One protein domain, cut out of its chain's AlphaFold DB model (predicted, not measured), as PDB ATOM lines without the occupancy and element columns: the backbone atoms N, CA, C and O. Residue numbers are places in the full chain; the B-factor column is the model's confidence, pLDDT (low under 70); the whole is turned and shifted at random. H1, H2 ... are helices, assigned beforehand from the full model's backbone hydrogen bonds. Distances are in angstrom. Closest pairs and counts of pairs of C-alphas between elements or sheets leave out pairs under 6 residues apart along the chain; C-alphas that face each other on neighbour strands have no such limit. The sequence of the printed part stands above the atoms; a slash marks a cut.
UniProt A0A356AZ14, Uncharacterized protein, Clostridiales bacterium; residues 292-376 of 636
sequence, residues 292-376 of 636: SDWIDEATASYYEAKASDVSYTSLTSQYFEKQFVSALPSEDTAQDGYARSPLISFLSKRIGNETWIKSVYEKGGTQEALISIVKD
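This is residues 292 to 376 of the 636 residues of an uncharacterized protein of Clostridiales bacterium (UniProt A0A356AZ14). The longest helix, H1, crosses a body of helices between two groups: H4, which packs on H1, with the short H2 and H3 beyond it, and on the other side a hairpin of H6 and H7. H5 starts beside H1 and runs off about perpendicular to it, toward the hairpin. The printed part has 85 residues, with seven named helices, H1 to H7 in chain order, and no named strand: all helix. It is compact, with a radius of gyration of the C-alphas of 11.6 A and spans of 30 by 28 by 17 A.

Start at H1, residues 293 to 307. H4, residues 334 to 339, touches it at a steep tilt of 43 degrees, the same way; look at the closest C-alphas, Trp 294 and Gly 337, 3.7 A apart. H4 is the hub: it also touches H2, residues 314 to 318, closest at C-alphas 316 and 339, 4.3 A, and H3, residues 322 to 325, closest at C-alphas 323 and 339, 5.6 A. H5, residues 341 to 351, touches H1 about perpendicular, at 78 degrees, with C-alphas 302 and 341 closest at 4.6 A. H6, residues 355 to 361, and H7, residues 367 to 374, form a helical hairpin at a shallow tilt of 21 degrees, closest at C-alphas 360 and 369, 5.2 A. Both stay apart from H2, H3 and H4. Helix packing is mostly crossed, but only just. Every O i to N i+4 pair is within hydrogen-bond range in H1, H2, H4, H5, H6 and H7; H3 is too short for one.

Find C-alpha 293 at (34.387, 40.066, -16.596); H1 runs 21.2 A to C-alpha 307. H5 spans 15.5 A. H7 ends at C-alpha 374, (30.168, 27.424, -4.451).

C-alphas 321 and 362 are the farthest apart, 30.4 A. The printed part has no cut and no long link, and no printed residue is under 70 in pLDDT.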
ATOM      1  N   SER A 292      37.175  38.668 -12.956       89.94
ATOM      2  CA  SER A 292      36.676  38.088 -14.205       89.94
ATOM      3  C   SER A 292      35.435  38.832 -14.700       89.94
ATOM      4  O   SER A 292      34.429  38.870 -13.986       89.94
ATOM      5  N   ASP A 293      35.475  39.328 -15.937       90.25
ATOM      6  CA  ASP A 293      34.387  40.066 -16.596       90.25
ATOM      7  C   ASP A 293      33.050  39.317 -16.514       90.25
ATOM      8  O   ASP A 293      32.013  39.891 -16.176       90.25
ATOM      9  N   TRP A 294      33.045  38.002 -16.767       94.25
ATOM     10  CA  TRP A 294      31.794  37.241 -16.733       94.25
ATOM     11  C   TRP A 294      31.205  37.147 -15.317       94.25
ATOM     12  O   TRP A 294      29.987  37.077 -15.158       94.25
ATOM     13  N   ILE A 295      32.039  37.130 -14.273       96.69
ATOM     14  CA  ILE A 295      31.575  37.076 -12.877       96.69
ATOM     15  C   ILE A 295      31.026  38.434 -12.468       96.69
ATOM     16  O   ILE A 295      29.969  38.499 -11.826       96.69
ATOM     17  N   ASP A 296      31.719  39.494 -12.868       94.75
ATOM     18  CA  ASP A 296      31.319  40.862 -12.584       94.75
ATOM     19  C   ASP A 296      29.954  41.162 -13.187       94.75
ATOM     20  O   ASP A 296      29.026  41.529 -12.460       94.75
ATOM     21  N   GLU A 297      29.768  40.850 -14.465       95.00
ATOM     22  CA  GLU A 297      28.491  41.067 -15.135       95.00
ATOM     23  C   GLU A 297      27.394  40.111 -14.658       95.00
ATOM     24  O   GLU A 297      26.238  40.515 -14.519       95.00
ATOM     25  N   ALA A 298      27.714  38.851 -14.338       97.56
ATOM     26  CA  ALA A 298      26.715  37.916 -13.815       97.56
ATOM     27  C   ALA A 298      26.165  38.366 -12.455       97.56
ATOM     28  O   ALA A 298      24.963  38.248 -12.199       97.56
ATOM     29  N   THR A 299      27.028  38.874 -11.574       98.19
ATOM     30  CA  THR A 299      26.640  39.308 -10.227       98.19
ATOM     31  C   THR A 299      26.020  40.708 -10.213       98.19
ATOM     32  O   THR A 299      25.045  40.911  -9.484       98.19
ATOM     33  N   ALA A 300      26.469  41.636 -11.064       97.25
ATOM     34  CA  ALA A 300      25.793  42.920 -11.280       97.25
ATOM     35  C   ALA A 300      24.383  42.708 -11.858       97.25
ATOM     36  O   ALA A 300      23.390  43.172 -11.288       97.25
ATOM     37  N   SER A 301      24.262  41.865 -12.889       97.31
ATOM     38  CA  SER A 301      22.975  41.490 -13.494       97.31
ATOM     39  C   SER A 301      22.058  40.714 -12.549       97.31
ATOM     40  O   SER A 301      20.834  40.741 -12.698       97.31
ATOM     41  N   TYR A 302      22.613  39.984 -11.580       98.12
ATOM     42  CA  TYR A 302      21.825  39.359 -10.518       98.12
ATOM     43  C   TYR A 302      21.140  40.409  -9.651       98.12
ATOM     44  O   TYR A 302      19.939  40.307  -9.388       98.12
ATOM     45  N   TYR A 303      21.876  41.437  -9.228       98.06
ATOM     46  CA  TYR A 303      21.278  42.510  -8.452       98.06
ATOM     47  C   TYR A 303      20.318  43.358  -9.287       98.06
ATOM     48  O   TYR A 303      19.236  43.659  -8.788       98.06
ATOM     49  N   GLU A 304      20.625  43.655 -10.551       97.19
ATOM     50  CA  GLU A 304      19.681  44.294 -11.482       97.19
ATOM     51  C   GLU A 304      18.345  43.535 -11.537       97.19
ATOM     52  O   GLU A 304      17.275  44.110 -11.319       97.19
ATOM     53  N   ALA A 305      18.400  42.219 -11.771       97.06
ATOM     54  CA  ALA A 305      17.218  41.366 -11.827       97.06
ATOM     55  C   ALA A 305      16.458  41.365 -10.490       97.06
ATOM     56  O   ALA A 305      15.231  41.504 -10.460       97.06
ATOM     57  N   LYS A 306      17.187  41.297  -9.370       96.06
ATOM     58  CA  LYS A 306      16.615  41.330  -8.019       96.06
ATOM     59  C   LYS A 306      15.896  42.646  -7.714       96.06
ATOM     60  O   LYS A 306      14.891  42.616  -7.006       96.06
ATOM     61  N   ALA A 307      16.353  43.779  -8.254       95.94
ATOM     62  CA  ALA A 307      15.654  45.065  -8.130       95.94
ATOM     63  C   ALA A 307      14.236  45.013  -8.721       95.94
ATOM     64  O   ALA A 307      13.339  45.721  -8.272       95.94
ATOM     65  N   SER A 308      14.039  44.146  -9.716       94.50
ATOM     66  CA  SER A 308      12.761  43.913 -10.392       94.50
ATOM     67  C   SER A 308      12.026  42.656  -9.900       94.50
ATOM     68  O   SER A 308      11.046  42.259 -10.528       94.50
ATOM     69  N   ASP A 309      12.480  42.025  -8.808       94.94
ATOM     70  CA  ASP A 309      11.944  40.761  -8.269       94.94
ATOM     71  C   ASP A 309      11.899  39.617  -9.307       94.94
ATOM     72  O   ASP A 309      10.967  38.812  -9.370       94.94
ATOM     73  N   VAL A 310      12.924  39.558 -10.162       95.75
ATOM     74  CA  VAL A 310      13.132  38.503 -11.163       95.75
ATOM     75  C   VAL A 310      14.562  37.955 -11.078       95.75
ATOM     76  O   VAL A 310      15.380  38.401 -10.277       95.75
ATOM     77  N   SER A 311      14.873  36.949 -11.894       96.06
ATOM     78  CA  SER A 311      16.180  36.270 -11.932       96.06
ATOM     79  C   SER A 311      16.937  36.448 -13.250       96.06
ATOM     80  O   SER A 311      17.949  35.790 -13.459       96.06
ATOM     81  N   TYR A 312      16.431  37.286 -14.153       95.50
ATOM     82  CA  TYR A 312      17.002  37.537 -15.472       95.50
ATOM     83  C   TYR A 312      16.796  39.000 -15.871       95.50
ATOM     84  O   TYR A 312      15.862  39.654 -15.401       95.50
ATOM     85  N   THR A 313      17.646  39.500 -16.763       94.06
ATOM     86  CA  THR A 313      17.577  40.862 -17.311       94.06
ATOM     87  C   THR A 313      17.251  40.828 -18.805       94.06
ATOM     88  O   THR A 313      17.173  39.763 -19.422       94.06
ATOM     89  N   SER A 314      17.082  42.001 -19.422       91.69
ATOM     90  CA  SER A 314      16.952  42.083 -20.886       91.69
ATOM     91  C   SER A 314      18.193  41.559 -21.624       91.69
ATOM     92  O   SER A 314      18.062  40.946 -22.685       91.69
ATOM     93  N   LEU A 315      19.384  41.723 -21.038       90.56
ATOM     94  CA  LEU A 315      20.635  41.197 -21.586       90.56
ATOM     95  C   LEU A 315      20.727  39.677 -21.410       90.56
ATOM     96  O   LEU A 315      21.190  38.987 -22.316       90.56
ATOM     97  N   THR A 316      20.186  39.120 -20.319       94.44
ATOM     98  CA  THR A 316      20.017  37.662 -20.195       94.44
ATOM     99  C   THR A 316      19.178  37.098 -21.346       94.44
ATOM    100  O   THR A 316      19.520  36.051 -21.893       94.44
ATOM    101  N   SER A 317      18.108  37.790 -21.758       92.38
ATOM    102  CA  SER A 317      17.299  37.398 -22.923       92.38
ATOM    103  C   SER A 317      18.077  37.497 -24.236       92.38
ATOM    104  O   SER A 317      17.968  36.616 -25.086       92.38
ATOM    105  N   GLN A 318      18.864  38.561 -24.413       91.75
ATOM    106  CA  GLN A 318      19.682  38.776 -25.611       91.75
ATOM    107  C   GLN A 318      20.749  37.687 -25.780       91.75
ATOM    108  O   GLN A 318      20.966  37.203 -26.889       91.75
ATOM    109  N   TYR A 319      21.378  37.270 -24.681       92.81
ATOM    110  CA  TYR A 319      22.436  36.255 -24.658       92.81
ATOM    111  C   TYR A 319      21.939  34.886 -24.181       92.81
ATOM    112  O   TYR A 319      22.717  34.073 -23.681       92.81
ATOM    113  N   PHE A 320      20.643  34.614 -24.356       94.00
ATOM    114  CA  PHE A 320      19.954  33.457 -23.789       94.00
ATOM    115  C   PHE A 320      20.687  32.127 -24.018       94.00
ATOM    116  O   PHE A 320      20.861  31.352 -23.077       94.00
ATOM    117  N   GLU A 321      21.160  31.875 -25.241       94.00
ATOM    118  CA  GLU A 321      21.764  30.591 -25.620       94.00
ATOM    119  C   GLU A 321      23.096  30.309 -24.903       94.00
ATOM    120  O   GLU A 321      23.398  29.150 -24.604       94.00
ATOM    121  N   LYS A 322      23.859  31.351 -24.529       94.44
ATOM    122  CA  LYS A 322      25.152  31.207 -23.827       94.44
ATOM    123  C   LYS A 322      25.017  30.497 -22.475       94.44
ATOM    124  O   LYS A 322      25.964  29.850 -22.031       94.44
ATOM    125  N   GLN A 323      23.830  30.533 -21.860       94.50
ATOM    126  CA  GLN A 323      23.522  29.815 -20.614       94.50
ATOM    127  C   GLN A 323      23.718  28.301 -20.728       94.50
ATOM    128  O   GLN A 323      24.100  27.647 -19.756       94.50
ATOM    129  N   PHE A 324      23.446  27.735 -21.905       95.19
ATOM    130  CA  PHE A 324      23.422  26.289 -22.134       95.19
ATOM    131  C   PHE A 324      24.778  25.727 -22.573       95.19
ATOM    132  O   PHE A 324      24.995  24.515 -22.514       95.19
ATOM    133  N   VAL A 325      25.717  26.593 -22.968       93.25
ATOM    134  CA  VAL A 325      27.059  26.184 -23.403       93.25
ATOM    135  C   VAL A 325      27.802  25.470 -22.274       93.25
ATOM    136  O   VAL A 325      28.288  24.364 -22.485       93.25
ATOM    137  N   SER A 326      27.861  26.080 -21.090       93.81
ATOM    138  CA  SER A 326      28.470  25.530 -19.872       93.81
ATOM    139  C   SER A 326      28.052  26.363 -18.660       93.81
ATOM    140  O   SER A 326      27.850  27.573 -18.796       93.81
ATOM    141  N   ALA A 327      27.948  25.754 -17.475       94.44
ATOM    142  CA  ALA A 327      27.686  26.494 -16.241       94.44
ATOM    143  C   ALA A 327      28.774  27.555 -15.996       94.44
ATOM    144  O   ALA A 327      28.456  28.718 -15.751       94.44
ATOM    145  N   LEU A 328      30.044  27.169 -16.162       94.12
ATOM    146  CA  LEU A 328      31.188  28.081 -16.193       94.12
ATOM    147  C   LEU A 328      31.599  28.326 -17.651       94.12
ATOM    148  O   LEU A 328      31.878  27.347 -18.354       94.12
ATOM    149  N   PRO A 329      31.593  29.574 -18.143       92.50
ATOM    150  CA  PRO A 329      31.942  29.851 -19.529       92.50
ATOM    151  C   PRO A 329      33.409  29.503 -19.813       92.50
ATOM    152  O   PRO A 329      34.257  29.508 -18.926       92.50
ATOM    153  N   SER A 330      33.710  29.181 -21.072       86.19
ATOM    154  CA  SER A 330      35.090  28.968 -21.531       86.19
ATOM    155  C   SER A 330      35.828  30.272 -21.831       86.19
ATOM    156  O   SER A 330      37.053  30.270 -21.908       86.19
ATOM    157  N   GLU A 331      35.081  31.353 -22.043       87.75
ATOM    158  CA  GLU A 331      35.590  32.688 -22.331       87.75
ATOM    159  C   GLU A 331      35.192  33.626 -21.194       87.75
ATOM    160  O   GLU A 331      34.085  33.532 -20.660       87.75
ATOM    161  N   ASP A 332      36.098  34.524 -20.830       90.00
ATOM    162  CA  ASP A 332      35.831  35.572 -19.854       90.00
ATOM    163  C   ASP A 332      35.335  36.810 -20.601       90.00
ATOM    164  O   ASP A 332      36.129  37.549 -21.179       90.00
ATOM    165  N   THR A 333      34.013  36.947 -20.716       89.00
ATOM    166  CA  THR A 333      33.380  38.059 -21.434       89.00
ATOM    167  C   THR A 333      32.145  38.558 -20.701       89.00
ATOM    168  O   THR A 333      31.419  37.784 -20.064       89.00
ATOM    169  N   ALA A 334      31.839  39.842 -20.883       88.06
ATOM    170  CA  ALA A 334      30.624  40.457 -20.364       88.06
ATOM    171  C   ALA A 334      29.347  39.736 -20.838       88.06
ATOM    172  O   ALA A 334      28.441  39.467 -20.051       88.06
ATOM    173  N   GLN A 335      29.286  39.325 -22.113       90.88
ATOM    174  CA  GLN A 335      28.128  38.617 -22.676       90.88
ATOM    175  C   GLN A 335      27.889  37.263 -22.002       90.88
ATOM    176  O   GLN A 335      26.741  36.848 -21.814       90.88
ATOM    177  N   ASP A 336      28.963  36.567 -21.632       93.19
ATOM    178  CA  ASP A 336      28.867  35.341 -20.850       93.19
ATOM    179  C   ASP A 336      28.394  35.600 -19.416       93.19
ATOM    180  O   ASP A 336      27.662  34.768 -18.866       93.19
ATOM    181  N   GLY A 337      28.723  36.752 -18.836       95.38
ATOM    182  CA  GLY A 337      28.201  37.169 -17.539       95.38
ATOM    183  C   GLY A 337      26.722  37.548 -17.566       95.38
ATOM    184  O   GLY A 337      25.936  36.984 -16.802       95.38
ATOM    185  N   TYR A 338      26.293  38.393 -18.510       94.75
ATOM    186  CA  TYR A 338      24.886  38.794 -18.685       94.75
ATOM    187  C   TYR A 338      23.933  37.603 -18.831       94.75
ATOM    188  O   TYR A 338      22.818  37.596 -18.295       94.75
ATOM    189  N   ALA A 339      24.380  36.562 -19.536       95.38
ATOM    190  CA  ALA A 339      23.636  35.322 -19.687       95.38
ATOM    191  C   ALA A 339      23.398  34.611 -18.337       95.38
ATOM    192  O   ALA A 339      22.411  33.901 -18.185       95.38
ATOM    193  N   ARG A 340      24.270  34.794 -17.340       97.12
ATOM    194  CA  ARG A 340      24.358  33.968 -16.123       97.12
ATOM    195  C   ARG A 340      23.777  34.604 -14.855       97.12
ATOM    196  O   ARG A 340      23.923  34.019 -13.784       97.12
ATOM    197  N   SER A 341      23.014  35.694 -14.941       97.25
ATOM    198  CA  SER A 341      22.199  36.175 -13.801       97.25
ATOM    199  C   SER A 341      21.308  35.066 -13.175       97.25
ATOM    200  O   SER A 341      21.333  34.891 -11.947       97.25
ATOM    201  N   PRO A 342      20.641  34.190 -13.968       98.25
ATOM    202  CA  PRO A 342      19.918  33.028 -13.441       98.25
ATOM    203  C   PRO A 342      20.781  32.048 -12.641       98.25
ATOM    204  O   PRO A 342      20.300  31.465 -11.666       98.25
ATOM    205  N   LEU A 343      22.050  31.866 -13.022       98.25
ATOM    206  CA  LEU A 343      22.989  31.011 -12.297       98.25
ATOM    207  C   LEU A 343      23.273  31.577 -10.905       98.25
ATOM    208  O   LEU A 343      23.198  30.846  -9.919       98.25
ATOM    209  N   ILE A 344      23.543  32.877 -10.801       98.44
ATOM    210  CA  ILE A 344      23.776  33.531  -9.506       98.44
ATOM    211  C   ILE A 344      22.522  33.446  -8.627       98.44
ATOM    212  O   ILE A 344      22.621  33.148  -7.435       98.44
ATOM    213  N   SER A 345      21.329  33.602  -9.213       98.06
ATOM    214  CA  SER A 345      20.055  33.414  -8.504       98.06
ATOM    215  C   SER A 345      19.877  31.985  -7.979       98.06
ATOM    216  O   SER A 345      19.548  31.784  -6.804       98.06
ATOM    217  N   PHE A 346      20.176  30.979  -8.807       98.38
ATOM    218  CA  PHE A 346      20.182  29.575  -8.396       98.38
ATOM    219  C   PHE A 346      21.144  29.315  -7.236       98.38
ATOM    220  O   PHE A 346      20.749  28.711  -6.237       98.38
ATOM    221  N   LEU A 347      22.389  29.784  -7.345       98.38
ATOM    222  CA  LEU A 347      23.418  29.574  -6.328       98.38
ATOM    223  C   LEU A 347      23.036  30.244  -5.006       98.38
ATOM    224  O   LEU A 347      23.108  29.601  -3.960       98.38
ATOM    225  N   SER A 348      22.527  31.475  -5.047       97.31
ATOM    226  CA  SER A 348      22.030  32.178  -3.858       97.31
ATOM    227  C   SER A 348      20.861  31.448  -3.198       97.31
ATOM    228  O   SER A 348      20.822  31.325  -1.973       97.31
ATOM    229  N   LYS A 349      19.941  30.869  -3.981       96.50
ATOM    230  CA  LYS A 349      18.853  30.037  -3.444       96.50
ATOM    231  C   LYS A 349      19.366  28.725  -2.844       96.50
ATOM    232  O   LYS A 349      18.894  28.326  -1.783       96.50
ATOM    233  N   ARG A 350      20.324  28.064  -3.500       95.94
ATOM    234  CA  ARG A 350      20.927  26.800  -3.044       95.94
ATOM    235  C   ARG A 350      21.717  26.976  -1.746       95.94
ATOM    236  O   ARG A 350      21.627  26.132  -0.861       95.94
ATOM    237  N   ILE A 351      22.483  28.060  -1.638       95.31
ATOM    238  CA  ILE A 351      23.271  28.408  -0.446       95.31
ATOM    239  C   ILE A 351      22.366  28.970   0.664       95.31
ATOM    240  O   ILE A 351      22.662  28.819   1.847       95.31
ATOM    241  N   GLY A 352      21.243  29.583   0.286       93.62
ATOM    242  CA  GLY A 352      20.230  30.123   1.192       93.62
ATOM    243  C   GLY A 352      20.390  31.614   1.504       93.62
ATOM    244  O   GLY A 352      19.608  32.151   2.285       93.62
ATOM    245  N   ASN A 353      21.389  32.288   0.928       91.94
ATOM    246  CA  ASN A 353      21.599  33.738   1.008       91.94
ATOM    247  C   ASN A 353      22.572  34.211  -0.092       91.94
ATOM    248  O   ASN A 353      23.095  33.392  -0.838       91.94
ATOM    249  N   GLU A 354      22.834  35.520  -0.165       94.69
ATOM    250  CA  GLU A 354      23.727  36.150  -1.159       94.69
ATOM    251  C   GLU A 354      25.077  36.627  -0.602       94.69
ATOM    252  O   GLU A 354      25.906  37.150  -1.341       94.69
ATOM    253  N   THR A 355      25.355  36.402   0.687       94.19
ATOM    254  CA  THR A 355      26.622  36.831   1.315       94.19
ATOM    255  C   THR A 355      27.847  36.153   0.703       94.19
ATOM    256  O   THR A 355      28.950  36.693   0.752       94.19
ATOM    257  N   TRP A 356      27.652  34.997   0.063       96.75
ATOM    258  CA  TRP A 356      28.707  34.282  -0.645       96.75
ATOM    259  C   TRP A 356      29.292  35.100  -1.804       96.75
ATOM    260  O   TRP A 356      30.481  34.951  -2.078       96.75
ATOM    261  N   ILE A 357      28.504  35.984  -2.439       98.06
ATOM    262  CA  ILE A 357      28.969  36.853  -3.533       98.06
ATOM    263  C   ILE A 357      30.094  37.745  -3.011       98.06
ATOM    264  O   ILE A 357      31.160  37.823  -3.613       98.06
ATOM    265  N   LYS A 358      29.907  38.349  -1.833       97.19
ATOM    266  CA  LYS A 358      30.953  39.132  -1.170       97.19
ATOM    267  C   LYS A 358      32.218  38.300  -0.934       97.19
ATOM    268  O   LYS A 358      33.310  38.762  -1.239       97.19
ATOM    269  N   SER A 359      32.086  37.061  -0.459       97.19
ATOM    270  CA  SER A 359      33.241  36.180  -0.230       97.19
ATOM    271  C   SER A 359      33.989  35.774  -1.505       97.19
ATOM    272  O   SER A 359      35.154  35.388  -1.416       97.19
ATOM    273  N   VAL A 360      33.356  35.841  -2.681       97.50
ATOM    274  CA  VAL A 360      34.047  35.679  -3.971       97.50
ATOM    275  C   VAL A 360      34.947  36.885  -4.238       97.50
ATOM    276  O   VAL A 360      36.120  36.707  -4.565       97.50
ATOM    277  N   TYR A 361      34.449  38.097  -3.998       96.81
ATOM    278  CA  TYR A 361      35.218  39.334  -4.156       96.81
ATOM    279  C   TYR A 361      36.328  39.501  -3.116       96.81
ATOM    280  O   TYR A 361      37.451  39.838  -3.478       96.81
ATOM    281  N   GLU A 362      36.093  39.122  -1.856       95.62
ATOM    282  CA  GLU A 362      37.138  39.048  -0.817       95.62
ATOM    283  C   GLU A 362      38.285  38.082  -1.189       95.62
ATOM    284  O   GLU A 362      39.365  38.137  -0.600       95.62
ATOM    285  N   LYS A 363      38.061  37.193  -2.165       95.88
ATOM    286  CA  LYS A 363      39.046  36.250  -2.708       95.88
ATOM    287  C   LYS A 363      39.524  36.601  -4.122       95.88
ATOM    288  O   LYS A 363      40.150  35.760  -4.762       95.88
ATOM    289  N   GLY A 364      39.256  37.815  -4.597       93.50
ATOM    290  CA  GLY A 364      39.781  38.331  -5.862       93.50
ATOM    291  C   GLY A 364      38.806  38.316  -7.040       93.50
ATOM    292  O   GLY A 364      39.207  38.706  -8.125       93.50
ATOM    293  N   GLY A 365      37.548  37.893  -6.867       94.94
ATOM    294  CA  GLY A 365      36.540  38.013  -7.933       94.94
ATOM    295  C   GLY A 365      36.790  37.124  -9.160       94.94
ATOM    296  O   GLY A 365      36.302  37.432 -10.241       94.94
ATOM    297  N   THR A 366      37.561  36.040  -9.012       94.62
ATOM    298  CA  THR A 366      37.920  35.134 -10.117       94.62
ATOM    299  C   THR A 366      37.055  33.873 -10.151       94.62
ATOM    300  O   THR A 366      36.368  33.522  -9.182       94.62
ATOM    301  N   GLN A 367      37.132  33.119 -11.251       93.88
ATOM    302  CA  GLN A 367      36.471  31.816 -11.362       93.88
ATOM    303  C   GLN A 367      36.939  30.824 -10.287       93.88
ATOM    304  O   GLN A 367      36.126  30.083  -9.730       93.88
ATOM    305  N   GLU A 368      38.220  30.827  -9.923       94.56
ATOM    306  CA  GLU A 368      38.749  30.002  -8.832       94.56
ATOM    307  C   GLU A 368      38.157  30.420  -7.483       94.56
ATOM    308  O   GLU A 368      37.810  29.562  -6.663       94.56
ATOM    309  N   ALA A 369      37.999  31.729  -7.251       96.50
ATOM    310  CA  ALA A 369      37.352  32.252  -6.054       96.50
ATOM    311  C   ALA A 369      35.899  31.771  -5.967       96.50
ATOM    312  O   ALA A 369      35.512  31.215  -4.930       96.50
ATOM    313  N   LEU A 370      35.140  31.883  -7.064       96.44
ATOM    314  CA  LEU A 370      33.779  31.360  -7.183       96.44
ATOM    315  C   LEU A 370      33.726  29.868  -6.837       96.44
ATOM    316  O   LEU A 370      33.026  29.488  -5.897       96.44
ATOM    317  N   ILE A 371      34.514  29.028  -7.518       95.31
ATOM    318  CA  ILE A 371      34.554  27.572  -7.288       95.31
ATOM    319  C   ILE A 371      34.922  27.250  -5.833       95.31
ATOM    320  O   ILE A 371      34.346  26.340  -5.231       95.31
ATOM    321  N   SER A 372      35.837  28.003  -5.214       96.75
ATOM    322  CA  SER A 372      36.224  27.775  -3.814       96.75
ATOM    323  C   SER A 372      35.044  27.922  -2.837       96.75
ATOM    324  O   SER A 372      34.981  27.217  -1.817       96.75
ATOM    325  N   ILE A 373      34.106  28.817  -3.165       97.00
ATOM    326  CA  ILE A 373      32.924  29.154  -2.373       97.00
ATOM    327  C   ILE A 373      31.757  28.224  -2.717       97.00
ATOM    328  O   ILE A 373      31.240  27.552  -1.823       97.00
ATOM    329  N   VAL A 374      31.387  28.126  -3.998       95.62
ATOM    330  CA  VAL A 374      30.168  27.424  -4.451       95.62
ATOM    331  C   VAL A 374      30.393  25.952  -4.816       95.62
ATOM    332  O   VAL A 374      29.431  25.228  -5.067       95.62
ATOM    333  N   LYS A 375      31.648  25.489  -4.752       94.38
ATOM    334  CA  LYS A 375      32.113  24.138  -5.119       94.38
ATOM    335  C   LYS A 375      32.017  23.849  -6.615       94.38
ATOM    336  O   LYS A 375      31.465  24.625  -7.390       94.38
ATOM    337  N   ASP A 376      32.613  22.725  -7.003       91.88
ATOM    338  CA  ASP A 376      32.702  22.302  -8.396       91.88
ATOM    339  C   ASP A 376      31.302  22.110  -9.024       91.88
ATOM    340  O   ASP A 376      30.446  21.464  -8.403       91.88
TER     341      ASP A 376